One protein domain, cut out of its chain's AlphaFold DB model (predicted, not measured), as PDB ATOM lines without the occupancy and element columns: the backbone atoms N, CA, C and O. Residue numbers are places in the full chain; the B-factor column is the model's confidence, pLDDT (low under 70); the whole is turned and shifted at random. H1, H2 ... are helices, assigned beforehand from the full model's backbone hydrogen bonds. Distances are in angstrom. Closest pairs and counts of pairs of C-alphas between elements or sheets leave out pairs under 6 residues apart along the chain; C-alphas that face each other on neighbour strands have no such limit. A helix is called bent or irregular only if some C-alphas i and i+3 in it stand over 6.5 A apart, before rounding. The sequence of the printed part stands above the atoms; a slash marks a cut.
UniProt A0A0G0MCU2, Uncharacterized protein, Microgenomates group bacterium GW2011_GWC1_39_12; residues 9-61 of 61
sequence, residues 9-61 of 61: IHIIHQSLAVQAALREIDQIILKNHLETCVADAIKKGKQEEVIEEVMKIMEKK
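What this domain is: This is residues 9 to 61 of the 61 residues of an uncharacterized protein of Microgenomates group bacterium GW2011_GWC1_39_12 (UniProt A0A0G0MCU2). The model is a lopsided helical hairpin: one long helix, H1, and a much shorter one, H2, which folds back beside the far end of H1 after a tight turn. The first part of H1, residues 9 to 29, stands free and sticks out as a long arm, which makes much of the length. The printed part has 53 residues with two named helices, H1 then H2, and no named strand; the class is all helix. The whole is only just extended, close to loose, with a radius of gyration of the C-alphas of 15.3 A and spans of 51 by 19 by 6 A.

How they stand to each other: H1, residues 9 to 43, has a kink of 29 degrees near residue 33. It is irregular, but only just: C-alphas 35 and 38 are 6.6 A apart. A tight link of 3 residues joins it to H2, residues 47 to 59, and the two form a helical hairpin. They touch through residues 38 to 42 of H1 and 47 to 51 of H2 alone; the closest C-alphas are those of Val 38 and Val 50, 6.2 A apart. The two helices run opposite ways at a shallow tilt of 9 degrees, although the line of H1 is a rough one. In H2 every O i to N i+4 pair is within hydrogen-bond range; in H1 29 of 31 are.

Where its parts are: H1 begins at C-alpha 9, at (45.836, -52.041, 102.428), and ends at C-alpha 43, at (-1.841, -43.360, 113.989), 49.8 A from first to last C-alpha. H2 measures 18.4 A from C-alpha 47 to C-alpha 59, which is at (21.025, -34.861, 108.678).

The domain as a whole: The two C-alphas farthest apart are those of Ile 9 and Gly 45, at 51.2 A. Without the free stretch, the body of 32 residues spans 28 by 19 by 5 A. The printed part has no cut and ends at Lys 61, the chain's last residue. The mean pLDDT of the printed part is 95.2, and residues 60 to 61 are under 70.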
ATOM      1  N   ILE A   9      46.947 -51.980 103.391       98.00
ATOM      2  CA  ILE A   9      45.836 -52.041 102.428       98.00
ATOM      3  C   ILE A   9      44.824 -53.131 102.803       98.00
ATOM      4  O   ILE A   9      43.621 -52.913 102.678       98.00
ATOM      5  N   HIS A  10      45.272 -54.273 103.334       97.81
ATOM      6  CA  HIS A  10      44.358 -55.316 103.809       97.81
ATOM      7  C   HIS A  10      43.556 -54.849 105.025       97.81
ATOM      8  O   HIS A  10      42.356 -55.101 105.098       97.81
ATOM      9  N   ILE A  11      44.194 -54.125 105.949       98.25
ATOM     10  CA  ILE A  11      43.518 -53.535 107.112       98.25
ATOM     11  C   ILE A  11      42.460 -52.524 106.655       98.25
ATOM     12  O   ILE A  11      41.331 -52.559 107.139       98.25
ATOM     13  N   ILE A  12      42.794 -51.669 105.684       98.06
ATOM     14  CA  ILE A  12      41.850 -50.707 105.103       98.06
ATOM     15  C   ILE A  12      40.673 -51.433 104.445       98.06
ATOM     16  O   ILE A  12      39.529 -51.068 104.702       98.06
ATOM     17  N   HIS A  13      40.910 -52.489 103.662       98.38
ATOM     18  CA  HIS A  13      39.826 -53.276 103.066       98.38
ATOM     19  C   HIS A  13      38.896 -53.897 104.117       98.38
ATOM     20  O   HIS A  13      37.679 -53.840 103.951       98.38
ATOM     21  N   GLN A  14      39.433 -54.441 105.213       98.06
ATOM     22  CA  GLN A  14      38.598 -54.982 106.293       98.06
ATOM     23  C   GLN A  14      37.821 -53.883 107.029       98.06
ATOM     24  O   GLN A  14      36.643 -54.058 107.326       98.06
ATOM     25  N   SER A  15      38.436 -52.720 107.257       98.25
ATOM     26  CA  SER A  15      37.744 -51.557 107.826       98.25
ATOM     27  C   SER A  15      36.573 -51.108 106.941       98.25
ATOM     28  O   SER A  15      35.458 -50.924 107.428       98.25
ATOM     29  N   LEU A  16      36.788 -51.020 105.624       98.44
ATOM     30  CA  LEU A  16      35.735 -50.692 104.658       98.44
ATOM     31  C   LEU A  16      34.614 -51.740 104.644       98.44
ATOM     32  O   LEU A  16      33.445 -51.373 104.536       98.44
ATOM     33  N   ALA A  17      34.943 -53.026 104.796       98.44
ATOM     34  CA  ALA A  17      33.946 -54.088 104.903       98.44
ATOM     35  C   ALA A  17      33.064 -53.919 106.153       98.44
ATOM     36  O   ALA A  17      31.841 -54.015 106.058       98.44
ATOM     37  N   VAL A  18      33.659 -53.585 107.304       98.44
ATOM     38  CA  VAL A  18      32.905 -53.280 108.532       98.44
ATOM     39  C   VAL A  18      32.022 -52.047 108.341       98.44
ATOM     40  O   VAL A  18      30.849 -52.075 108.700       98.44
ATOM     41  N   GLN A  19      32.541 -50.980 107.729       98.31
ATOM     42  CA  GLN A  19      31.743 -49.787 107.430       98.31
ATOM     43  C   GLN A  19      30.555 -50.095 106.508       98.31
ATOM     44  O   GLN A  19      29.473 -49.546 106.704       98.31
ATOM     45  N   ALA A  20      30.733 -50.969 105.515       98.19
ATOM     46  CA  ALA A  20      29.648 -51.408 104.642       98.19
ATOM     47  C   ALA A  20      28.578 -52.193 105.418       98.19
ATOM     48  O   ALA A  20      27.395 -51.886 105.286       98.19
ATOM     49  N   ALA A  21      28.991 -53.125 106.279       98.38
ATOM     50  CA  ALA A  21      28.076 -53.889 107.124       98.38
ATOM     51  C   ALA A  21      27.287 -52.988 108.091       98.38
ATOM     52  O   ALA A  21      26.077 -53.146 108.236       98.38
ATOM     53  N   LEU A  22      27.941 -51.998 108.709       98.06
ATOM     54  CA  LEU A  22      27.269 -51.027 109.580       98.06
ATOM     55  C   LEU A  22      26.209 -50.220 108.820       98.06
ATOM     56  O   LEU A  22      25.093 -50.073 109.308       98.06
ATOM     57  N   ARG A  23      26.509 -49.774 107.592       95.69
ATOM     58  CA  ARG A  23      25.529 -49.063 106.750       95.69
ATOM     59  C   ARG A  23      24.298 -49.912 106.440       95.69
ATOM     60  O   ARG A  23      23.197 -49.374 106.378       95.69
ATOM     61  N   GLU A  24      24.479 -51.207 106.210       97.75
ATOM     62  CA  GLU A  24      23.372 -52.133 105.963       97.75
ATOM     63  C   GLU A  24      22.523 -52.341 107.226       97.75
ATOM     64  O   GLU A  24      21.294 -52.275 107.167       97.75
ATOM     65  N   ILE A  25      23.167 -52.488 108.387       97.56
ATOM     66  CA  ILE A  25      22.484 -52.566 109.686       97.56
ATOM     67  C   ILE A  25      21.652 -51.302 109.941       97.56
ATOM     68  O   ILE A  25      20.478 -51.415 110.298       97.56
ATOM     69  N   ASP A  26      22.210 -50.114 109.701       95.38
ATOM     70  CA  ASP A  26      21.494 -48.845 109.866       95.38
ATOM     71  C   ASP A  26      20.234 -48.787 108.990       95.38
ATOM     72  O   ASP A  26      19.179 -48.332 109.435       95.38
ATOM     73  N   GLN A  27      20.310 -49.287 107.750       95.38
ATOM     74  CA  GLN A  27      19.157 -49.355 106.849       95.38
ATOM     75  C   GLN A  27      18.077 -50.312 107.359       95.38
ATOM     76  O   GLN A  27      16.892 -49.977 107.305       95.38
ATOM     77  N   ILE A  28      18.467 -51.484 107.869       97.94
ATOM     78  CA  ILE A  28      17.534 -52.466 108.436       97.94
ATOM     79  C   ILE A  28      16.826 -51.880 109.662       97.94
ATOM     80  O   ILE A  28      15.599 -51.955 109.760       97.94
ATOM     81  N   ILE A  29      17.582 -51.262 110.573       96.81
ATOM     82  CA  ILE A  29      17.039 -50.635 111.783       96.81
ATOM     83  C   ILE A  29      16.079 -49.505 111.411       96.81
ATOM     84  O   ILE A  29      14.957 -49.471 111.921       96.81
ATOM     85  N   LEU A  30      16.484 -48.612 110.501       95.88
ATOM     86  CA  LEU A  30      15.650 -47.493 110.071       95.88
ATOM     87  C   LEU A  30      14.357 -47.985 109.420       95.88
ATOM     88  O   LEU A  30      13.282 -47.499 109.761       95.88
ATOM     89  N   LYS A  31      14.432 -48.982 108.532       97.31
ATOM     90  CA  LYS A  31      13.241 -49.572 107.912       97.31
ATOM     91  C   LYS A  31      12.277 -50.114 108.968       97.31
ATOM     92  O   LYS A  31      11.101 -49.763 108.950       97.31
ATOM     93  N   ASN A  32      12.776 -50.914 109.910       98.19
ATOM     94  CA  ASN A  32      11.944 -51.464 110.976       98.19
ATOM     95  C   ASN A  32      11.322 -50.359 111.850       98.19
ATOM     96  O   ASN A  32      10.152 -50.443 112.217       98.19
ATOM     97  N   HIS A  33      12.074 -49.301 112.163       97.06
ATOM     98  CA  HIS A  33      11.569 -48.151 112.915       97.06
ATOM     99  C   HIS A  33      10.440 -47.417 112.170       97.06
ATOM    100  O   HIS A  33       9.429 -47.064 112.778       97.06
ATOM    101  N   LEU A  34      10.579 -47.245 110.850       96.69
ATOM    102  CA  LEU A  34       9.549 -46.648 109.998       96.69
ATOM    103  C   LEU A  34       8.270 -47.503 109.957       96.69
ATOM    104  O   LEU A  34       7.167 -46.975 110.086       96.69
ATOM    105  N   GLU A  35       8.415 -48.823 109.820       97.94
ATOM    106  CA  GLU A  35       7.294 -49.771 109.737       97.94
ATOM    107  C   GLU A  35       6.560 -49.972 111.075       97.94
ATOM    108  O   GLU A  35       5.387 -50.350 111.074       97.94
ATOM    109  N   THR A  36       7.218 -49.706 112.210       97.75
ATOM    110  CA  THR A  36       6.670 -49.951 113.555       97.75
ATOM    111  C   THR A  36       6.424 -48.652 114.324       97.75
ATOM    112  O   THR A  36       5.297 -48.159 114.365       97.75
ATOM    113  N   CYS A  37       7.468 -48.064 114.911       97.31
ATOM    114  CA  CYS A  37       7.375 -46.905 115.795       97.31
ATOM    115  C   CYS A  37       6.752 -45.687 115.104       97.31
ATOM    116  O   CYS A  37       5.844 -45.067 115.658       97.31
ATOM    117  N   VAL A  38       7.201 -45.364 113.887       97.12
ATOM    118  CA  VAL A  38       6.698 -44.203 113.136       97.12
ATOM    119  C   VAL A  38       5.264 -44.427 112.678       97.12
ATOM    120  O   VAL A  38       4.412 -43.564 112.895       97.12
ATOM    121  N   ALA A  39       4.963 -45.595 112.107       97.56
ATOM    122  CA  ALA A  39       3.604 -45.944 111.701       97.56
ATOM    123  C   ALA A  39       2.608 -45.847 112.873       97.56
ATOM    124  O   ALA A  39       1.503 -45.320 112.714       97.56
ATOM    125  N   ASP A  40       3.003 -46.298 114.065       98.06
ATOM    126  CA  ASP A  40       2.184 -46.200 115.273       98.06
ATOM    127  C   ASP A  40       2.067 -44.769 115.807       98.06
ATOM    128  O   ASP A  40       0.991 -44.369 116.257       98.06
ATOM    129  N   ALA A  41       3.140 -43.980 115.755       97.62
ATOM    130  CA  ALA A  41       3.123 -42.576 116.158       97.62
ATOM    131  C   ALA A  41       2.186 -41.743 115.270       97.62
ATOM    132  O   ALA A  41       1.388 -40.957 115.788       97.62
ATOM    133  N   ILE A  42       2.201 -41.978 113.954       96.94
ATOM    134  CA  ILE A  42       1.294 -41.325 112.999       96.94
ATOM    135  C   ILE A  42      -0.164 -41.663 113.328       96.94
ATOM    136  O   ILE A  42      -0.990 -40.759 113.448       96.94
ATOM    137  N   LYS A  43      -0.486 -42.941 113.573       97.19
ATOM    138  CA  LYS A  43      -1.841 -43.360 113.989       97.19
ATOM    139  C   LYS A  43      -2.299 -42.697 115.293       97.19
ATOM    140  O   LYS A  43      -3.495 -42.521 115.499       97.19
ATOM    141  N   LYS A  44      -1.360 -42.334 116.169       97.81
ATOM    142  CA  LYS A  44      -1.609 -41.646 117.446       97.81
ATOM    143  C   LYS A  44      -1.608 -40.116 117.327       97.81
ATOM    144  O   LYS A  44      -1.676 -39.442 118.351       97.81
ATOM    145  N   GLY A  45      -1.518 -39.563 116.114       97.44
ATOM    146  CA  GLY A  45      -1.524 -38.118 115.874       97.44
ATOM    147  C   GLY A  45      -0.207 -37.409 116.204       97.44
ATOM    148  O   GLY A  45      -0.187 -36.187 116.286       97.44
ATOM    149  N   LYS A  46       0.898 -38.144 116.378       97.44
ATOM    150  CA  LYS A  46       2.232 -37.598 116.691       97.44
ATOM    151  C   LYS A  46       3.130 -37.466 115.457       97.44
ATOM    152  O   LYS A  46       4.327 -37.726 115.517       97.44
ATOM    153  N   GLN A  47       2.539 -37.133 114.312       96.44
ATOM    154  CA  GLN A  47       3.243 -37.152 113.030       96.44
ATOM    155  C   GLN A  47       4.398 -36.141 112.971       96.44
ATOM    156  O   GLN A  47       5.472 -36.490 112.496       96.44
ATOM    157  N   GLU A  48       4.196 -34.908 113.441       96.38
ATOM    158  CA  GLU A  48       5.228 -33.862 113.361       96.38
ATOM    159  C   GLU A  48       6.471 -34.221 114.186       96.38
ATOM    160  O   GLU A  48       7.579 -34.202 113.658       96.38
ATOM    161  N   GLU A  49       6.273 -34.646 115.439       96.06
ATOM    162  CA  GLU A  49       7.347 -35.046 116.361       96.06
ATOM    163  C   GLU A  49       8.200 -36.183 115.774       96.06
ATOM    164  O   GLU A  49       9.427 -36.086 115.725       96.06
ATOM    165  N   VAL A  50       7.553 -37.244 115.279       96.19
ATOM    166  CA  VAL A  50       8.273 -38.428 114.792       96.19
ATOM    167  C   VAL A  50       8.961 -38.192 113.445       96.19
ATOM    168  O   VAL A  50      10.022 -38.754 113.184       96.19
ATOM    169  N   ILE A  51       8.400 -37.337 112.580       95.44
ATOM    170  CA  ILE A  51       9.066 -36.957 111.327       95.44
ATOM    171  C   ILE A  51      10.309 -36.118 111.629       95.44
ATOM    172  O   ILE A  51      11.355 -36.356 111.026       95.44
ATOM    173  N   GLU A  52      10.231 -35.175 112.572       96.25
ATOM    174  CA  GLU A  52      11.385 -34.361 112.965       96.25
ATOM    175  C   GLU A  52      12.521 -35.228 113.540       96.25
ATOM    176  O   GLU A  52      13.693 -35.010 113.225       96.25
ATOM    177  N   GLU A  53      12.187 -36.250 114.334       94.56
ATOM    178  CA  GLU A  53      13.152 -37.232 114.841       94.56
ATOM    179  C   GLU A  53      13.884 -37.959 113.703       94.56
ATOM    180  O   GLU A  53      15.118 -37.997 113.682       94.56
ATOM    181  N   VAL A  54      13.143 -38.483 112.721       94.88
ATOM    182  CA  VAL A  54      13.729 -39.182 111.565       94.88
ATOM    183  C   VAL A  54      14.613 -38.243 110.739       94.88
ATOM    184  O   VAL A  54      15.718 -38.626 110.347       94.88
ATOM    185  N   MET A  55      14.179 -37.000 110.516       94.62
ATOM    186  CA  MET A  55      14.960 -36.009 109.769       94.62
ATOM    187  C   MET A  55      16.294 -35.691 110.454       94.62
ATOM    188  O   MET A  55      17.330 -35.682 109.788       94.62
ATOM    189  N   LYS A  56      16.314 -35.554 111.786       93.25
ATOM    190  CA  LYS A  56      17.556 -35.343 112.556       93.25
ATOM    191  C   LYS A  56      18.555 -36.491 112.409       93.25
ATOM    192  O   LYS A  56      19.762 -36.263 112.483       93.25
ATOM    193  N   ILE A  57      18.084 -37.724 112.220       87.88
ATOM    194  CA  ILE A  57      18.958 -38.878 111.957       87.88
ATOM    195  C   ILE A  57      19.553 -38.783 110.546       87.88
ATOM    196  O   ILE A  57      20.740 -39.051 110.362       87.88
ATOM    197  N   MET A  58      18.756 -38.369 109.558       86.94
ATOM    198  CA  MET A  58      19.205 -38.233 108.169       86.94
ATOM    199  C   MET A  58      20.195 -37.081 107.955       86.94
ATOM    200  O   MET A  58      21.071 -37.198 107.105       86.94
ATOM    201  N   GLU A  59      20.096 -36.002 108.731       85.38
ATOM    202  CA  GLU A  59      21.025 -34.861 108.678       85.38
ATOM    203  C   GLU A  59      22.410 -35.164 109.269       85.38
ATOM    204  O   GLU A  59      23.376 -34.475 108.956       85.38
ATOM    205  N   LYS A  60      22.540 -36.197 110.112       68.12
ATOM    206  CA  LYS A  60      23.825 -36.604 110.712       68.12
ATOM    207  C   LYS A  60      24.716 -37.434 109.776       68.12
ATOM    208  O   LYS A  60      25.737 -37.955 110.231       68.12
ATOM    209  N   LYS A  61      24.320 -37.589 108.513       54.62
ATOM    210  CA  LYS A  61      25.033 -38.358 107.491       54.62
ATOM    211  C   LYS A  61      26.012 -37.516 106.683       54.62
ATOM    212  O   LYS A  61      25.697 -36.343 106.405       54.62
TER     213      LYS A  61